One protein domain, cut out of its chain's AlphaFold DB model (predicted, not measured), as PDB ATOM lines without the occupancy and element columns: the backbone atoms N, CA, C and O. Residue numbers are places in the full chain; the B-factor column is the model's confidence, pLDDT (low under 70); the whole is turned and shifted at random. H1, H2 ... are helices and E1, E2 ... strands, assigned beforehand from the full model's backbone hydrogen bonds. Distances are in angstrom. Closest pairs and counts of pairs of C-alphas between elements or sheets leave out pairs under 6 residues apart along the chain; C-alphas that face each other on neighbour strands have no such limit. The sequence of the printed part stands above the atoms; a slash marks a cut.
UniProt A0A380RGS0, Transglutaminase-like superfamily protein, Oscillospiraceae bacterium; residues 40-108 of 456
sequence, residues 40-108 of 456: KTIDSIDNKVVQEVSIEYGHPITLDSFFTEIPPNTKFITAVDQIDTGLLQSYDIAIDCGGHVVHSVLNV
ATOM      1  N   LYS A  40      70.627  42.245 -46.690       87.25
ATOM      2  CA  LYS A  40      70.365  43.592 -47.225       87.25
ATOM      3  C   LYS A  40      68.977  43.740 -47.845       87.25
ATOM      4  O   LYS A  40      68.410  44.829 -47.819       87.25
ATOM      5  N   THR A  41      68.459  42.669 -48.442       85.38
ATOM      6  CA  THR A  41      67.110  42.657 -49.013       85.38
ATOM      7  C   THR A  41      66.065  42.671 -47.902       85.38
ATOM      8  O   THR A  41      65.129  43.457 -47.988       85.38
ATOM      9  N   ILE A  42      66.269  41.889 -46.835       87.94
ATOM     10  CA  ILE A  42      65.419  41.900 -45.634       87.94
ATOM     11  C   ILE A  42      65.400  43.286 -44.989       87.94
ATOM     12  O   ILE A  42      64.330  43.872 -44.857       87.94
ATOM     13  N   ASP A  43      66.572  43.862 -44.712       89.19
ATOM     14  CA  ASP A  43      66.679  45.200 -44.119       89.19
ATOM     15  C   ASP A  43      65.971  46.252 -44.989       89.19
ATOM     16  O   ASP A  43      65.343  47.185 -44.488       89.19
ATOM     17  N   SER A  44      66.055  46.126 -46.317       89.06
ATOM     18  CA  SER A  44      65.349  47.024 -47.229       89.06
ATOM     19  C   SER A  44      63.832  46.829 -47.206       89.06
ATOM     20  O   SER A  44      63.130  47.807 -47.449       89.06
ATOM     21  N   ILE A  45      63.332  45.609 -47.006       90.12
ATOM     22  CA  ILE A  45      61.894  45.332 -46.894       90.12
ATOM     23  C   ILE A  45      61.382  45.914 -45.577       90.12
ATOM     24  O   ILE A  45      60.443  46.703 -45.603       90.12
ATOM     25  N   ASP A  46      62.046  45.616 -44.461       90.75
ATOM     26  CA  ASP A  46      61.635  46.066 -43.127       90.75
ATOM     27  C   ASP A  46      61.591  47.598 -43.025       90.75
ATOM     28  O   ASP A  46      60.660  48.157 -42.451       90.75
ATOM     29  N   ASN A  47      62.538  48.300 -43.662       90.56
ATOM     30  CA  ASN A  47      62.538  49.767 -43.722       90.56
ATOM     31  C   ASN A  47      61.412  50.362 -44.589       90.56
ATOM     32  O   ASN A  47      61.112  51.549 -44.461       90.56
ATOM     33  N   LYS A  48      60.823  49.582 -45.503       92.25
ATOM     34  CA  LYS A  48      59.747  50.042 -46.396       92.25
ATOM     35  C   LYS A  48      58.353  49.777 -45.835       92.25
ATOM     36  O   LYS A  48      57.420  50.435 -46.297       92.25
ATOM     37  N   VAL A  49      58.222  48.847 -44.887       94.62
ATOM     38  CA  VAL A  49      56.957  48.490 -44.228       94.62
ATOM     39  C   VAL A  49      56.479  49.632 -43.341       94.62
ATOM     40  O   VAL A  49      57.202  50.123 -42.474       94.62
ATOM     41  N   VAL A  50      55.219  50.005 -43.515       95.00
ATOM     42  CA  VAL A  50      54.501  50.893 -42.607       95.00
ATOM     43  C   VAL A  50      53.936  50.037 -41.476       95.00
ATOM     44  O   VAL A  50      53.082  49.188 -41.708       95.00
ATOM     45  N   GLN A  51      54.438  50.227 -40.255       92.00
ATOM     46  CA  GLN A  51      54.092  49.385 -39.096       92.00
ATOM     47  C   GLN A  51      52.641  49.561 -38.627       92.00
ATOM     48  O   GLN A  51      52.060  48.632 -38.073       92.00
ATOM     49  N   GLU A  52      52.057  50.738 -38.855       95.38
ATOM     50  CA  GLU A  52      50.678  51.053 -38.495       95.38
ATOM     51  C   GLU A  52      50.026  51.890 -39.596       95.38
ATOM     52  O   GLU A  52      50.537  52.934 -40.005       95.38
ATOM     53  N   VAL A  53      48.888  51.413 -40.081       93.69
ATOM     54  CA  VAL A  53      48.143  51.950 -41.216       93.69
ATOM     55  C   VAL A  53      46.723  52.210 -40.755       93.69
ATOM     56  O   VAL A  53      46.149  51.412 -40.023       93.69
ATOM     57  N   SER A  54      46.126  53.324 -41.168       92.75
ATOM     58  CA  SER A  54      44.736  53.633 -40.822       92.75
ATOM     59  C   SER A  54      43.923  53.925 -42.070       92.75
ATOM     60  O   SER A  54      44.141  54.957 -42.710       92.75
ATOM     61  N   ILE A  55      42.967  53.056 -42.378       91.44
ATOM     62  CA  ILE A  55      42.040  53.237 -43.497       91.44
ATOM     63  C   ILE A  55      40.714  53.797 -43.001       91.44
ATOM     64  O   ILE A  55      40.338  53.620 -41.844       91.44
ATOM     65  N   GLU A  56      40.025  54.501 -43.888       87.06
ATOM     66  CA  GLU A  56      38.668  54.960 -43.627       87.06
ATOM     67  C   GLU A  56      37.691  53.778 -43.694       87.06
ATOM     68  O   GLU A  56      37.878  52.849 -44.488       87.06
ATOM     69  N   TYR A  57      36.642  53.816 -42.879       82.88
ATOM     70  CA  TYR A  57      35.548  52.849 -42.907       82.88
ATOM     71  C   TYR A  57      35.091  52.511 -44.342       82.88
ATOM     72  O   TYR A  57      34.948  53.385 -45.204       82.88
ATOM     73  N   GLY A  58      34.870  51.223 -44.614       81.12
ATOM     74  CA  GLY A  58      34.368  50.707 -45.892       81.12
ATOM     75  C   GLY A  58      35.341  50.804 -47.073       81.12
ATOM     76  O   GLY A  58      34.997  50.375 -48.177       81.12
ATOM     77  N   HIS A  59      36.549  51.344 -46.882       86.75
ATOM     78  CA  HIS A  59      37.543  51.421 -47.950       86.75
ATOM     79  C   HIS A  59      38.252  50.075 -48.155       86.75
ATOM     80  O   HIS A  59      38.415  49.301 -47.207       86.75
ATOM     81  N   PRO A  60      38.672  49.762 -49.395       89.62
ATOM     82  CA  PRO A  60      39.384  48.527 -49.680       89.62
ATOM     83  C   PRO A  60      40.786  48.533 -49.061       89.62
ATOM     84  O   PRO A  60      41.468  49.556 -49.032       89.62
ATOM     85  N   ILE A  61      41.236  47.356 -48.628       94.06
ATOM     86  CA  ILE A  61      42.596  47.138 -48.130       94.06
ATOM     87  C   ILE A  61      43.513  46.870 -49.327       94.06
ATOM     88  O   ILE A  61      43.328  45.890 -50.052       94.06
ATOM     89  N   THR A  62      44.518  47.720 -49.534       93.38
ATOM     90  CA  THR A  62      45.443  47.620 -50.672       93.38
ATOM     91  C   THR A  62      46.902  47.585 -50.215       93.38
ATOM     92  O   THR A  62      47.258  48.138 -49.177       93.38
ATOM     93  N   LEU A  63      47.768  46.902 -50.976       92.81
ATOM     94  CA  LEU A  63      49.179  46.709 -50.602       92.81
ATOM     95  C   LEU A  63      49.961  48.025 -50.495       92.81
ATOM     96  O   LEU A  63      50.850  48.130 -49.658       92.81
ATOM     97  N   ASP A  64      49.624  49.033 -51.299       92.25
ATOM     98  CA  ASP A  64      50.248  50.361 -51.250       92.25
ATOM     99  C   ASP A  64      50.044  51.070 -49.904       92.25
ATOM    100  O   ASP A  64      50.867  51.898 -49.527       92.25
ATOM    101  N   SER A  65      49.021  50.691 -49.132       90.69
ATOM    102  CA  SER A  65      48.802  51.249 -47.794       90.69
ATOM    103  C   SER A  65      49.859  50.788 -46.778       90.69
ATOM    104  O   SER A  65      50.104  51.482 -45.796       90.69
ATOM    105  N   PHE A  66      50.506  49.639 -47.012       95.19
ATOM    106  CA  PHE A  66      51.439  49.000 -46.073       95.19
ATOM    107  C   PHE A  66      52.913  49.209 -46.422       95.19
ATOM    108  O   PHE A  66      53.783  48.824 -45.641       95.19
ATOM    109  N   PHE A  67      53.218  49.806 -47.578       94.38
ATOM    110  CA  PHE A  67      54.592  49.996 -48.034       94.38
ATOM    111  C   PHE A  67      54.793  51.361 -48.679       94.38
ATOM    112  O   PHE A  67      54.035  51.774 -49.548       94.38
ATOM    113  N   THR A  68      55.905  52.008 -48.339       91.12
ATOM    114  CA  THR A  68      56.374  53.214 -49.050       91.12
ATOM    115  C   THR A  68      56.733  52.931 -50.514       91.12
ATOM    116  O   THR A  68      56.566  53.784 -51.381       91.12
ATOM    117  N   GLU A  69      57.200  51.715 -50.799       92.19
ATOM    118  CA  GLU A  69      57.406  51.167 -52.137       92.19
ATOM    119  C   GLU A  69      57.217  49.647 -52.058       92.19
ATOM    120  O   GLU A  69      57.889  48.985 -51.263       92.19
ATOM    121  N   ILE A  70      56.310  49.090 -52.865       93.19
ATOM    122  CA  ILE A  70      55.922  47.674 -52.785       93.19
ATOM    123  C   ILE A  70      57.096  46.777 -53.227       93.19
ATOM    124  O   ILE A  70      57.525  46.867 -54.383       93.19
ATOM    125  N   PRO A  71      57.612  45.879 -52.363       92.12
ATOM    126  CA  PRO A  71      58.648  44.925 -52.752       92.12
ATOM    127  C   PRO A  71      58.169  43.955 -53.852       92.12
ATOM    128  O   PRO A  71      56.971  43.676 -53.971       92.12
ATOM    129  N   PRO A  72      59.074  43.385 -54.666       87.38
ATOM    130  CA  PRO A  72      58.694  42.386 -55.661       87.38
ATOM    131  C   PRO A  72      58.114  41.127 -54.998       87.38
ATOM    132  O   PRO A  72      58.559  40.719 -53.930       87.38
ATOM    133  N   ASN A  73      57.164  40.471 -55.674       89.69
ATOM    134  CA  ASN A  73      56.491  39.250 -55.204       89.69
ATOM    135  C   ASN A  73      55.732  39.402 -53.867       89.69
ATOM    136  O   ASN A  73      55.573  38.417 -53.147       89.69
ATOM    137  N   THR A  74      55.258  40.612 -53.549       94.44
ATOM    138  CA  THR A  74      54.497  40.884 -52.320       94.44
ATOM    139  C   THR A  74      53.045  40.426 -52.432       94.44
ATOM    140  O   THR A  74      52.378  40.703 -53.432       94.44
ATOM    141  N   LYS A  75      52.535  39.752 -51.397       95.50
ATOM    142  CA  LYS A  75      51.127  39.337 -51.285       95.50
ATOM    143  C   LYS A  75      50.678  39.267 -49.826       95.50
ATOM    144  O   LYS A  75      51.470  38.961 -48.937       95.50
ATOM    145  N   PHE A  76      49.390  39.490 -49.587       96.75
ATOM    146  CA  PHE A  76      48.804  39.279 -48.266       96.75
ATOM    147  C   PHE A  76      48.823  37.793 -47.883       96.75
ATOM    148  O   PHE A  76      48.522  36.927 -48.709       96.75
ATOM    149  N   ILE A  77      49.184  37.512 -46.630       96.06
ATOM    150  CA  ILE A  77      48.998  36.202 -45.989       96.06
ATOM    151  C   ILE A  77      47.669  36.209 -45.238       96.06
ATOM    152  O   ILE A  77      46.893  35.261 -45.352       96.06
ATOM    153  N   THR A  78      47.404  37.284 -44.488       94.62
ATOM    154  CA  THR A  78      46.092  37.515 -43.879       94.62
ATOM    155  C   THR A  78      45.036  37.614 -44.981       94.62
ATOM    156  O   THR A  78      45.242  38.304 -45.980       94.62
ATOM    157  N   ALA A  79      43.903  36.930 -44.807       93.00
ATOM    158  CA  ALA A  79      42.767  36.980 -45.728       93.00
ATOM    159  C   ALA A  79      42.045  38.334 -45.613       93.00
ATOM    160  O   ALA A  79      41.007  38.456 -44.965       93.00
ATOM    161  N   VAL A  80      42.648  39.380 -46.182       92.44
ATOM    162  CA  VAL A  80      42.147  40.762 -46.107       92.44
ATOM    163  C   VAL A  80      40.786  40.942 -46.784       92.44
ATOM    164  O   VAL A  80      40.053  41.858 -46.442       92.44
ATOM    165  N   ASP A  81      40.422  40.047 -47.701       90.12
ATOM    166  CA  ASP A  81      39.106  39.968 -48.342       90.12
ATOM    167  C   ASP A  81      37.989  39.509 -47.392       90.12
ATOM    168  O   ASP A  81      36.813  39.720 -47.680       90.12
ATOM    169  N   GLN A  82      38.347  38.893 -46.261       90.56
ATOM    170  CA  GLN A  82      37.416  38.464 -45.213       90.56
ATOM    171  C   GLN A  82      37.320  39.463 -44.056       90.56
ATOM    172  O   GLN A  82      36.520  39.259 -43.143       90.56
ATOM    173  N   ILE A  83      38.139  40.520 -44.061       92.06
ATOM    174  CA  ILE A  83      38.074  41.573 -43.049       92.06
ATOM    175  C   ILE A  83      36.888  42.479 -43.371       92.06
ATOM    176  O   ILE A  83      36.827  43.082 -44.443       92.06
ATOM    177  N   ASP A  84      35.963  42.598 -42.422       87.12
ATOM    178  CA  ASP A  84      34.872  43.560 -42.510       87.12
ATOM    179  C   ASP A  84      35.409  44.963 -42.199       87.12
ATOM    180  O   ASP A  84      35.603  45.346 -41.042       87.12
ATOM    181  N   THR A  85      35.677  45.738 -43.252       86.69
ATOM    182  CA  THR A  85      36.075  47.148 -43.127       86.69
ATOM    183  C   THR A  85      34.904  48.054 -42.734       86.69
ATOM    184  O   THR A  85      35.095  49.257 -42.574       86.69
ATOM    185  N   GLY A  86      33.709  47.488 -42.537       82.00
ATOM    186  CA  GLY A  86      32.564  48.111 -41.885       82.00
ATOM    187  C   GLY A  86      32.557  47.981 -40.354       82.00
ATOM    188  O   GLY A  86      31.559  48.305 -39.716       82.00
ATOM    189  N   LEU A  87      33.643  47.507 -39.736       83.00
ATOM    190  CA  LEU A  87      33.802  47.473 -38.280       83.00
ATOM    191  C   LEU A  87      35.004  48.321 -37.856       83.00
ATOM    192  O   LEU A  87      36.122  48.093 -38.317       83.00
ATOM    193  N   LEU A  88      34.779  49.270 -36.938       86.50
ATOM    194  CA  LEU A  88      35.831  50.098 -36.337       86.50
ATOM    195  C   LEU A  88      36.704  49.251 -35.403       86.50
ATOM    196  O   LEU A  88      36.419  49.103 -34.212       86.50
ATOM    197  N   GLN A  89      37.749  48.648 -35.965       88.50
ATOM    198  CA  GLN A  89      38.614  47.700 -35.276       88.50
ATOM    199  C   GLN A  89      40.040  47.717 -35.850       88.50
ATOM    200  O   GLN A  89      40.267  48.080 -37.006       88.50
ATOM    201  N   SER A  90      40.999  47.302 -35.019       93.25
ATOM    202  CA  SER A  90      42.392  47.072 -35.407       93.25
ATOM    203  C   SER A  90      42.656  45.596 -35.726       93.25
ATOM    204  O   SER A  90      42.212  44.705 -34.996       93.25
ATOM    205  N   TYR A  91      43.434  45.339 -36.775       94.50
ATOM    206  CA  TYR A  91      43.794  44.004 -37.255       94.50
ATOM    207  C   TYR A  91      45.310  43.888 -37.442       94.50
ATOM    208  O   TYR A  91      45.939  44.817 -37.939       94.50
ATOM    209  N   ASP A  92      45.898  42.743 -37.092       95.12
ATOM    210  CA  ASP A  92      47.294  42.429 -37.426       95.12
ATOM    211  C   ASP A  92      47.363  41.768 -38.814       95.12
ATOM    212  O   ASP A  92      46.757  40.721 -39.061       95.12
ATOM    213  N   ILE A  93      48.069  42.409 -39.741       97.12
ATOM    214  CA  ILE A  93      48.151  42.014 -41.146       97.12
ATOM    215  C   ILE A  93      49.533  41.430 -41.425       97.12
ATOM    216  O   ILE A  93      50.531  42.148 -41.457       97.12
ATOM    217  N   ALA A  94      49.576  40.126 -41.688       96.38
ATOM    218  CA  ALA A  94      50.772  39.427 -42.127       96.38
ATOM    219  C   ALA A  94      50.895  39.488 -43.659       96.38
ATOM    220  O   ALA A  94      49.943  39.187 -44.393       96.38
ATOM    221  N   ILE A  95      52.082  39.849 -44.148       96.50
ATOM    222  CA  ILE A  95      52.371  40.066 -45.570       96.50
ATOM    223  C   ILE A  95      53.649  39.310 -45.950       96.50
ATOM    224  O   ILE A  95      54.666  39.425 -45.272       96.50
ATOM    225  N   ASP A  96      53.594  38.529 -47.032       95.56
ATOM    226  CA  ASP A  96      54.739  37.804 -47.594       95.56
ATOM    227  C   ASP A  96      55.426  38.670 -48.650       95.56
ATOM    228  O   ASP A  96      54.814  39.013 -49.664       95.56
ATOM    229  N   CYS A  97      56.702  38.982 -48.429       92.94
ATOM    230  CA  CYS A  97      57.558  39.778 -49.304       92.94
ATOM    231  C   CYS A  97      58.628  38.890 -49.960       92.94
ATOM    232  O   CYS A  97      59.829  39.070 -49.747       92.94
ATOM    233  N   GLY A  98      58.205  37.881 -50.729       86.75
ATOM    234  CA  GLY A  98      59.127  36.973 -51.421       86.75
ATOM    235  C   GLY A  98      59.868  35.994 -50.498       86.75
ATOM    236  O   GLY A  98      61.022  35.659 -50.767       86.75
ATOM    237  N   GLY A  99      59.214  35.528 -49.428       86.06
ATOM    238  CA  GLY A  99      59.737  34.561 -48.458       86.06
ATOM    239  C   GLY A  99      60.060  35.148 -47.081       86.06
ATOM    240  O   GLY A  99      60.316  34.383 -46.152       86.06
ATOM    241  N   HIS A 100      60.025  36.477 -46.935       91.75
ATOM    242  CA  HIS A 100      60.131  37.177 -45.652       91.75
ATOM    243  C   HIS A 100      58.769  37.718 -45.233       91.75
ATOM    244  O   HIS A 100      58.136  38.441 -46.003       91.75
ATOM    245  N   VAL A 101      58.324  37.360 -44.030       94.50
ATOM    246  CA  VAL A 101      57.009  37.749 -43.510       94.50
ATOM    247  C   VAL A 101      57.150  38.961 -42.608       94.50
ATOM    248  O   VAL A 101      57.920  38.941 -41.651       94.50
ATOM    249  N   VAL A 102      56.359  39.985 -42.900       95.06
ATOM    250  CA  VAL A 102      56.271  41.217 -42.114       95.06
ATOM    251  C   VAL A 102      54.855  41.394 -41.580       95.06
ATOM    252  O   VAL A 102      53.900  40.874 -42.158       95.06
ATOM    253  N   HIS A 103      54.735  42.122 -40.473       95.50
ATOM    254  CA  HIS A 103      53.468  42.434 -39.818       95.50
ATOM    255  C   HIS A 103      53.217  43.941 -39.837       95.50
ATOM    256  O   HIS A 103      54.159  44.733 -39.770       95.50
ATOM    257  N   SER A 104      51.947  44.324 -39.929       96.38
ATOM    258  CA  SER A 104      51.496  45.708 -39.827       96.38
ATOM    259  C   SER A 104      50.107  45.770 -39.203       96.38
ATOM    260  O   SER A 104      49.253  44.933 -39.496       96.38
ATOM    261  N   VAL A 105      49.869  46.768 -38.357       96.88
ATOM    262  CA  VAL A 105      48.565  47.000 -37.733       96.88
ATOM    263  C   VAL A 105      47.699  47.847 -38.660       96.88
ATOM    264  O   VAL A 105      48.045  48.980 -38.978       96.88
ATOM    265  N   LEU A 106      46.549  47.316 -39.068       95.62
ATOM    266  CA  LEU A 106      45.517  48.038 -39.804       95.62
ATOM    267  C   LEU A 106      44.437  48.528 -38.842       95.62
ATOM    268  O   LEU A 106      43.716  47.710 -38.280       95.62
ATOM    269  N   ASN A 107      44.264  49.839 -38.717       93.50
ATOM    270  CA  ASN A 107      43.147  50.458 -38.008       93.50
ATOM    271  C   ASN A 107      42.062  50.879 -39.005       93.50
ATOM    272  O   ASN A 107      42.325  51.659 -39.921       93.50
ATOM    273  N   VAL A 108      40.835  50.408 -38.809       91.12
ATOM    274  CA  VAL A 108      39.660  50.966 -39.487       91.12
ATOM    275  C   VAL A 108      39.121  52.098 -38.617       91.12
ATOM    276  O   VAL A 108      38.713  51.861 -37.480       91.12
TER     277      VAL A 108
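Overview. This is residues 40 to 108 of the 456 residues of the protein "Transglutaminase-like superfamily protein" of Oscillospiraceae bacterium (UniProt A0A380RGS0). What shape do these atoms make? A strongly twisted sheet of four strands curls like part of a barrel, and the long link of residues 57 to 73 crosses the open side of the curl from E1 to E2. The short helix H1 sits at one end and only grazes the sheet. What are the parts, and how large is the whole? The printed part has 69 residues, with one named helix and four named strands in the order H1 E1 E2 E3 E4; the sheet is mixed, in the order E1 E4 E3 E2, and the class is mixed, helices and strands, with under half of the residues in named elements. It is compact, with a radius of gyration of the C-alphas of 11.8 A, and spans 38 by 18 by 15 A.

Arrangement. Which strands are the inner ones? E3, residues 90 to 97, and E4, residues 101 to 108, are antiparallel inner strands and form a hairpin. N 93 and O 104 are within hydrogen-bond range at 2.8 A, and so are N 104 and O 93 at 3.0 A. What makes the edges? E1, residues 52 to 56, is an edge strand parallel to E4, with directions 38 degrees apart and N 55 and O 107 at 2.9 A. E2, residues 74 to 76, is the other edge strand and forms a hairpin with E3, with N 96 and O 75 at 2.9 A; E2, E3 and E4 are a meander, each strand the antiparallel neighbour of the one before. Where is the helix? H1, residues 40 to 46, only grazes the sheet, with residues 41 to 46; its closest C-alphas to E4 are those of Asp 46 and Val 102, 7.3 A apart. In H1 every O i to N i+4 pair is within hydrogen-bond range.

Along the chain. How long are the longer strands? E3 measures 21.8 A from first to last C-alpha, E4 22.2 A and E1 13.6 A. What of the short elements? H1 is 10.0 A long and E2 is 7.2 A long. Where do the first and last elements lie? H1 begins at C-alpha 40, (70.365, 43.592, -47.225), and E4 ends at C-alpha 108, (39.660, 50.966, -39.487).

Size, cuts and confidence. How far does it reach? The two C-alphas farthest apart are those of Lys 40 and Gly 86, at 38.4 A. Which links are long? E1 to E2, with 17 residues between them, and E2 to E3, with 13, are long links; H1 to E1 and E3 to E4 are tight. Is anything missing or uncertain? The printed part has no cut, its mean pLDDT is 91.6, and no printed residue is under 70.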